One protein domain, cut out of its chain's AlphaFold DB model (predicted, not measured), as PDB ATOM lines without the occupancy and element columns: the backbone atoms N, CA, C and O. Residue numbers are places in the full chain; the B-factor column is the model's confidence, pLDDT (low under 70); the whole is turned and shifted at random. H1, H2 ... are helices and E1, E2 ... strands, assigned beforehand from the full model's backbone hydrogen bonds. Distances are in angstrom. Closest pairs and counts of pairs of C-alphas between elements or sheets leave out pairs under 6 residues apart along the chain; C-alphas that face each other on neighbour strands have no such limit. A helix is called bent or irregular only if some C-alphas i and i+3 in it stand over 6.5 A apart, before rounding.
ATOM      1  N   GLU A   8     261.184 156.303 271.450       94.00
ATOM      2  CA  GLU A   8     260.460 155.253 272.167       94.00
ATOM      3  C   GLU A   8     259.000 155.681 272.409       94.00
ATOM      4  O   GLU A   8     258.722 156.883 272.530       94.00
ATOM      5  N   PRO A   9     258.038 154.742 272.458       90.69
ATOM      6  CA  PRO A   9     256.631 155.068 272.676       90.69
ATOM      7  C   PRO A   9     256.401 155.676 274.067       90.69
ATOM      8  O   PRO A   9     256.947 155.213 275.066       90.69
ATOM      9  N   PHE A  10     255.551 156.701 274.138       89.75
ATOM     10  CA  PHE A  10     255.194 157.386 275.379       89.75
ATOM     11  C   PHE A  10     253.682 157.298 275.628       89.75
ATOM     12  O   PHE A  10     252.904 158.097 275.111       89.75
ATOM     13  N   ALA A  11     253.269 156.311 276.430       82.88
ATOM     14  CA  ALA A  11     251.860 156.003 276.713       82.88
ATOM     15  C   ALA A  11     251.324 156.615 278.026       82.88
ATOM     16  O   ALA A  11     250.156 156.428 278.366       82.88
ATOM     17  N   GLU A  12     252.142 157.365 278.774       82.00
ATOM     18  CA  GLU A  12     251.768 157.987 280.060       82.00
ATOM     19  C   GLU A  12     250.951 159.286 279.887       82.00
ATOM     20  O   GLU A  12     251.132 160.275 280.599       82.00
ATOM     21  N   VAL A  13     250.026 159.292 278.928       80.38
ATOM     22  CA  VAL A  13     249.134 160.417 278.621       80.38
ATOM     23  C   VAL A  13     247.721 160.149 279.150       80.38
ATOM     24  O   VAL A  13     247.249 159.010 279.201       80.38
ATOM     25  N   LYS A  14     247.028 161.201 279.600       77.00
ATOM     26  CA  LYS A  14     245.691 161.092 280.210       77.00
ATOM     27  C   LYS A  14     244.586 161.406 279.196       77.00
ATOM     28  O   LYS A  14     244.763 162.214 278.292       77.00
ATOM     29  N   GLY A  15     243.413 160.804 279.396       77.00
ATOM     30  CA  GLY A  15     242.198 161.134 278.644       77.00
ATOM     31  C   GLY A  15     242.235 160.717 277.170       77.00
ATOM     32  O   GLY A  15     242.683 159.621 276.838       77.00
ATOM     33  N   SER A  16     241.738 161.589 276.290       71.31
ATOM     34  CA  SER A  16     241.599 161.349 274.844       71.31
ATOM     35  C   SER A  16     242.931 161.238 274.095       71.31
ATOM     36  O   SER A  16     242.961 160.692 272.997       71.31
ATOM     37  N   GLN A  17     244.037 161.686 274.693       83.81
ATOM     38  CA  GLN A  17     245.367 161.656 274.070       83.81
ATOM     39  C   GLN A  17     245.991 160.255 274.025       83.81
ATOM     40  O   GLN A  17     246.992 160.042 273.350       83.81
ATOM     41  N   LYS A  18     245.391 159.278 274.715       88.00
ATOM     42  CA  LYS A  18     245.850 157.879 274.747       88.00
ATOM     43  C   LYS A  18     245.920 157.208 273.379       88.00
ATOM     44  O   LYS A  18     246.650 156.238 273.229       88.00
ATOM     45  N   CYS A  19     245.156 157.710 272.412       92.88
ATOM     46  CA  CYS A  19     245.144 157.201 271.046       92.88
ATOM     47  C   CYS A  19     245.891 158.091 270.053       92.88
ATOM     48  O   CYS A  19     245.772 157.872 268.850       92.88
ATOM     49  N   GLU A  20     246.675 159.056 270.535       93.50
ATOM     50  CA  GLU A  20     247.641 159.805 269.733       93.50
ATOM     51  C   GLU A  20     249.018 159.126 269.799       93.50
ATOM     52  O   GLU A  20     249.402 158.568 270.831       93.50
ATOM     53  N   LEU A  21     249.803 159.204 268.721       92.69
ATOM     54  CA  LEU A  21     251.154 158.641 268.713       92.69
ATOM     55  C   LEU A  21     252.135 159.642 269.331       92.69
ATOM     56  O   LEU A  21     252.650 160.526 268.644       92.69
ATOM     57  N   ASN A  22     252.398 159.491 270.626       92.62
ATOM     58  CA  ASN A  22     253.411 160.259 271.346       92.62
ATOM     59  C   ASN A  22     254.697 159.440 271.495       92.62
ATOM     60  O   ASN A  22     254.662 158.280 271.914       92.62
ATOM     61  N   CYS A  23     255.840 160.049 271.182       93.19
ATOM     62  CA  CYS A  23     257.147 159.408 271.308       93.19
ATOM     63  C   CYS A  23     258.111 160.281 272.114       93.19
ATOM     64  O   CYS A  23     258.191 161.491 271.893       93.19
ATOM     65  N   ARG A  24     258.869 159.666 273.026       94.94
ATOM     66  CA  ARG A  24     259.961 160.299 273.776       94.94
ATOM     67  C   ARG A  24     261.274 160.087 273.028       94.94
ATOM     68  O   ARG A  24     261.510 159.004 272.498       94.94
ATOM     69  N   ALA A  25     262.120 161.110 272.967       95.38
ATOM     70  CA  ALA A  25     263.459 160.953 272.403       95.38
ATOM     71  C   ALA A  25     264.369 160.243 273.418       95.38
ATOM     72  O   ALA A  25     264.522 160.713 274.550       95.38
ATOM     73  N   VAL A  26     264.984 159.130 273.015       95.38
ATOM     74  CA  VAL A  26     265.827 158.297 273.884       95.38
ATOM     75  C   VAL A  26     267.003 159.120 274.413       95.38
ATOM     76  O   VAL A  26     267.727 159.765 273.656       95.38
ATOM     77  N   GLY A  27     267.178 159.127 275.737       94.00
ATOM     78  CA  GLY A  27     268.204 159.928 276.417       94.00
ATOM     79  C   GLY A  27     267.830 161.399 276.654       94.00
ATOM     80  O   GLY A  27     268.633 162.143 277.217       94.00
ATOM     81  N   TYR A  28     266.619 161.827 276.284       93.25
ATOM     82  CA  TYR A  28     266.111 163.184 276.505       93.25
ATOM     83  C   TYR A  28     264.790 163.172 277.290       93.25
ATOM     84  O   TYR A  28     264.136 162.147 277.463       93.25
ATOM     85  N   ARG A  29     264.391 164.343 277.802       89.19
ATOM     86  CA  ARG A  29     263.182 164.516 278.636       89.19
ATOM     87  C   ARG A  29     261.988 165.125 277.897       89.19
ATOM     88  O   ARG A  29     261.022 165.522 278.540       89.19
ATOM     89  N   PHE A  30     262.055 165.237 276.572       91.19
ATOM     90  CA  PHE A  30     260.959 165.767 275.765       91.19
ATOM     91  C   PHE A  30     260.283 164.653 274.966       91.19
ATOM     92  O   PHE A  30     260.906 163.649 274.612       91.19
ATOM     93  N   TYR A  31     259.004 164.859 274.674       91.69
ATOM     94  CA  TYR A  31     258.207 164.005 273.807       91.69
ATOM     95  C   TYR A  31     257.557 164.847 272.713       91.69
ATOM     96  O   TYR A  31     257.394 166.060 272.853       91.69
ATOM     97  N   VAL A  32     257.220 164.193 271.611       91.88
ATOM     98  CA  VAL A  32     256.600 164.819 270.446       91.88
ATOM     99  C   VAL A  32     255.464 163.931 269.962       91.88
ATOM    100  O   VAL A  32     255.594 162.705 269.925       91.88
ATOM    101  N   ARG A  33     254.359 164.566 269.566       92.25
ATOM    102  CA  ARG A  33     253.269 163.899 268.856       92.25
ATOM    103  C   ARG A  33     253.687 163.672 267.405       92.25
ATOM    104  O   ARG A  33     253.795 164.626 266.641       92.25
ATOM    105  N   GLN A  34     253.933 162.416 267.049       92.62
ATOM    106  CA  GLN A  34     254.354 161.994 265.711       92.62
ATOM    107  C   GLN A  34     253.161 161.792 264.766       92.62
ATOM    108  O   GLN A  34     253.289 161.985 263.561       92.62
ATOM    109  N   ALA A  35     251.993 161.428 265.304       93.06
ATOM    110  CA  ALA A  35     250.753 161.302 264.543       93.06
ATOM    111  C   ALA A  35     249.531 161.606 265.418       93.06
ATOM    112  O   ALA A  35     249.545 161.384 266.630       93.06
ATOM    113  N   GLU A  36     248.455 162.088 264.791       91.81
ATOM    114  CA  GLU A  36     247.187 162.370 265.478       91.81
ATOM    115  C   GLU A  36     246.502 161.107 266.000       91.81
ATOM    116  O   GLU A  36     245.779 161.170 266.988       91.81
ATOM    117  N   LYS A  37     246.700 159.967 265.334       93.62
ATOM    118  CA  LYS A  37     246.058 158.702 265.690       93.62
ATOM    119  C   LYS A  37     247.048 157.558 265.560       93.62
ATOM    120  O   LYS A  37     247.777 157.478 264.572       93.62
ATOM    121  N   VAL A  38     247.067 156.682 266.555       93.81
ATOM    122  CA  VAL A  38     247.711 155.369 266.446       93.81
ATOM    123  C   VAL A  38     246.890 154.454 265.534       93.81
ATOM    124  O   VAL A  38     245.727 154.736 265.241       93.81
ATOM    125  N   ILE A  39     247.494 153.354 265.090       94.38
ATOM    126  CA  ILE A  39     246.788 152.333 264.313       94.38
ATOM    127  C   ILE A  39     245.665 151.702 265.145       94.38
ATOM    128  O   ILE A  39     245.814 151.494 266.356       94.38
ATOM    129  N   ASP A  40     244.547 151.388 264.494       94.62
ATOM    130  CA  ASP A  40     243.423 150.734 265.157       94.62
ATOM    131  C   ASP A  40     243.859 149.371 265.728       94.62
ATOM    132  O   ASP A  40     244.612 148.628 265.096       94.62
ATOM    133  N   GLY A  41     243.422 149.066 266.952       91.62
ATOM    134  CA  GLY A  41     243.858 147.884 267.705       91.62
ATOM    135  C   GLY A  41     245.026 148.123 268.667       91.62
ATOM    136  O   GLY A  41     245.314 147.255 269.486       91.62
ATOM    137  N   THR A  42     245.671 149.297 268.638       91.81
ATOM    138  CA  THR A  42     246.708 149.649 269.627       91.81
ATOM    139  C   THR A  42     246.104 149.692 271.041       91.81
ATOM    140  O   THR A  42     245.134 150.432 271.237       91.81
ATOM    141  N   PRO A  43     246.648 148.964 272.036       91.50
ATOM    142  CA  PRO A  43     246.172 149.036 273.418       91.50
ATOM    143  C   PRO A  43     246.303 150.449 274.005       91.50
ATOM    144  O   PRO A  43     247.342 151.091 273.856       91.50
ATOM    145  N   CYS A  44     245.266 150.928 274.692       90.25
ATOM    146  CA  CYS A  44     245.219 152.270 275.302       90.25
ATOM    147  C   CYS A  44     245.055 152.255 276.834       90.25
ATOM    148  O   CYS A  44     244.916 153.299 277.494       90.25
ATOM    149  N   ASP A  45     245.092 151.067 277.426       87.25
ATOM    150  CA  ASP A  45     245.124 150.821 278.857       87.25
ATOM    151  C   ASP A  45     246.248 149.839 279.222       87.25
ATOM    152  O   ASP A  45     246.783 149.121 278.382       87.25
ATOM    153  N   GLN A  46     246.622 149.816 280.500       80.69
ATOM    154  CA  GLN A  46     247.681 148.923 280.984       80.69
ATOM    155  C   GLN A  46     247.229 147.461 281.060       80.69
ATOM    156  O   GLN A  46     248.065 146.563 281.013       80.69
ATOM    157  N   ASN A  47     245.920 147.227 281.183       79.06
ATOM    158  CA  ASN A  47     245.358 145.885 281.313       79.06
ATOM    159  C   ASN A  47     245.106 145.219 279.949       79.06
ATOM    160  O   ASN A  47     244.764 144.041 279.923       79.06
ATOM    161  N   GLY A  48     245.256 145.950 278.835       79.94
ATOM    162  CA  GLY A  48     244.974 145.451 277.487       79.94
ATOM    163  C   GLY A  48     243.487 145.199 277.216       79.94
ATOM    164  O   GLY A  48     243.153 144.466 276.292       79.94
ATOM    165  N   THR A  49     242.593 145.774 278.024       85.94
ATOM    166  CA  THR A  49     241.134 145.622 277.895       85.94
ATOM    167  C   THR A  49     240.506 146.704 277.023       85.94
ATOM    168  O   THR A  49     239.306 146.674 276.755       85.94
ATOM    169  N   SER A  50     241.292 147.691 276.595       90.81
ATOM    170  CA  SER A  50     240.837 148.788 275.748       90.81
ATOM    171  C   SER A  50     241.807 149.032 274.603       90.81
ATOM    172  O   SER A  50     243.026 149.048 274.784       90.81
ATOM    173  N   ILE A  51     241.255 149.288 273.423       93.00
ATOM    174  CA  ILE A  51     242.016 149.544 272.201       93.00
ATOM    175  C   ILE A  51     241.604 150.864 271.561       93.00
ATOM    176  O   ILE A  51     240.479 151.344 271.713       93.00
ATOM    177  N   CYS A  52     242.522 151.453 270.811       93.00
ATOM    178  CA  CYS A  52     242.238 152.610 269.985       93.00
ATOM    179  C   CYS A  52     241.481 152.202 268.726       93.00
ATOM    180  O   CYS A  52     241.923 151.311 268.005       93.00
ATOM    181  N   VAL A  53     240.366 152.883 268.457       94.00
ATOM    182  CA  VAL A  53     239.634 152.804 267.189       94.00
ATOM    183  C   VAL A  53     239.248 154.204 266.746       94.00
ATOM    184  O   VAL A  53     238.562 154.935 267.467       94.00
ATOM    185  N   SER A  54     239.707 154.601 265.559       92.62
ATOM    186  CA  SER A  54     239.464 155.927 264.978       92.62
ATOM    187  C   SER A  54     239.908 157.100 265.871       92.62
ATOM    188  O   SER A  54     239.377 158.210 265.760       92.62
ATOM    189  N   GLY A  55     240.923 156.886 266.717       91.12
ATOM    190  CA  GLY A  55     241.454 157.884 267.657       91.12
ATOM    191  C   GLY A  55     240.724 157.949 269.004       91.12
ATOM    192  O   GLY A  55     241.008 158.833 269.804       91.12
ATOM    193  N   GLN A  56     239.793 157.030 269.272       91.50
ATOM    194  CA  GLN A  56     239.107 156.914 270.558       91.50
ATOM    195  C   GLN A  56     239.489 155.609 271.252       91.50
ATOM    196  O   GLN A  56     239.501 154.553 270.625       91.50
ATOM    197  N   CYS A  57     239.772 155.685 272.550       91.00
ATOM    198  CA  CYS A  57     240.034 154.511 273.376       91.00
ATOM    199  C   CYS A  57     238.695 153.855 273.729       91.00
ATOM    200  O   CYS A  57     237.881 154.463 274.428       91.00
ATOM    201  N   LYS A  58     238.452 152.649 273.213       91.69
ATOM    202  CA  LYS A  58     237.221 151.878 273.413       91.69
ATOM    203  C   LYS A  58     237.525 150.601 274.187       91.69
ATOM    204  O   LYS A  58     238.485 149.904 273.865       91.69
ATOM    205  N   SER A  59     236.701 150.292 275.182       91.06
ATOM    206  CA  SER A  59     236.791 149.050 275.950       91.06
ATOM    207  C   SER A  59     236.216 147.873 275.171       91.06
ATOM    208  O   SER A  59     235.246 148.016 274.424       91.06
ATOM    209  N   ILE A  60     236.815 146.706 275.359       89.81
ATOM    210  CA  ILE A  60     236.284 145.426 274.901       89.81
ATOM    211  C   ILE A  60     235.423 144.884 276.045       89.81
ATOM    212  O   ILE A  60     235.901 144.770 277.177       89.81
TER     213      ILE A  60
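Overview. This is residues 8 to 60 of the 205 residues of a protein of Thamnophis sirtalis (UniProt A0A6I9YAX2). Two small strand hairpins, E1 with E2 and E3 with E4, lie toward opposite ends of an elongated shape, with the short helix H1 between them and close to the E3 and E4 hairpin. A long stretch without a named element, residues 36 to 49, joins the hairpins. The printed part has 53 residues, with one named helix and four named strands in the order H1, E1, E2, E3, E4; each sheet is an antiparallel pair. The class is mixed, helices and strands, with under half of the residues in named elements. The whole is compact, with a radius of gyration of the C-alphas of 11.0 A, and spans 35 by 21 by 16 A.

Arrangement. Residues 8 to 9 pair, antiparallel, with residues 23 to 24 of E1, the strand of residues 21 to 25. H1, residues 15 to 19, is irregular, but only just: C-alphas 16 and 19 are 6.6 A apart. Its one O i to N i+4 pair is not within hydrogen-bond range, and 1 of its 2 O i to N i+3 pairs is. E1 forms a hairpin with E2, residues 31 to 35, at 145 degrees between directions; N 23 and O 32 are 2.9 A apart, within hydrogen-bond range. E3, residues 50 to 53, and E4, residues 56 to 59, form the other hairpin, at 143 degrees; N 58 and O 51 are 2.8 A apart, also within range. The closest C-alphas of H1 and E4, those of Cys 19 and Gln 56, are 6.1 A apart. E1 is apart from E3 and E4, and so is E2.

Along the chain. H1 begins at C-alpha 15, (242.198, 161.134, 278.644), and is 9.0 A long. E1 is 13.1 A long, E2 12.2 A, E3 9.5 A and E4 9.8 A. E4 ends at C-alpha 59, (236.791, 149.050, 275.950).

Size, cuts and confidence. The C-alphas of Gly 27 and Ile 60 are the two farthest apart, at 35.1 A. The printed part has no cut. The link from E2 to E3 is long, with 14 residues; the other links are tight. The mean pLDDT of the printed part is 89.7, and no printed residue is under 70.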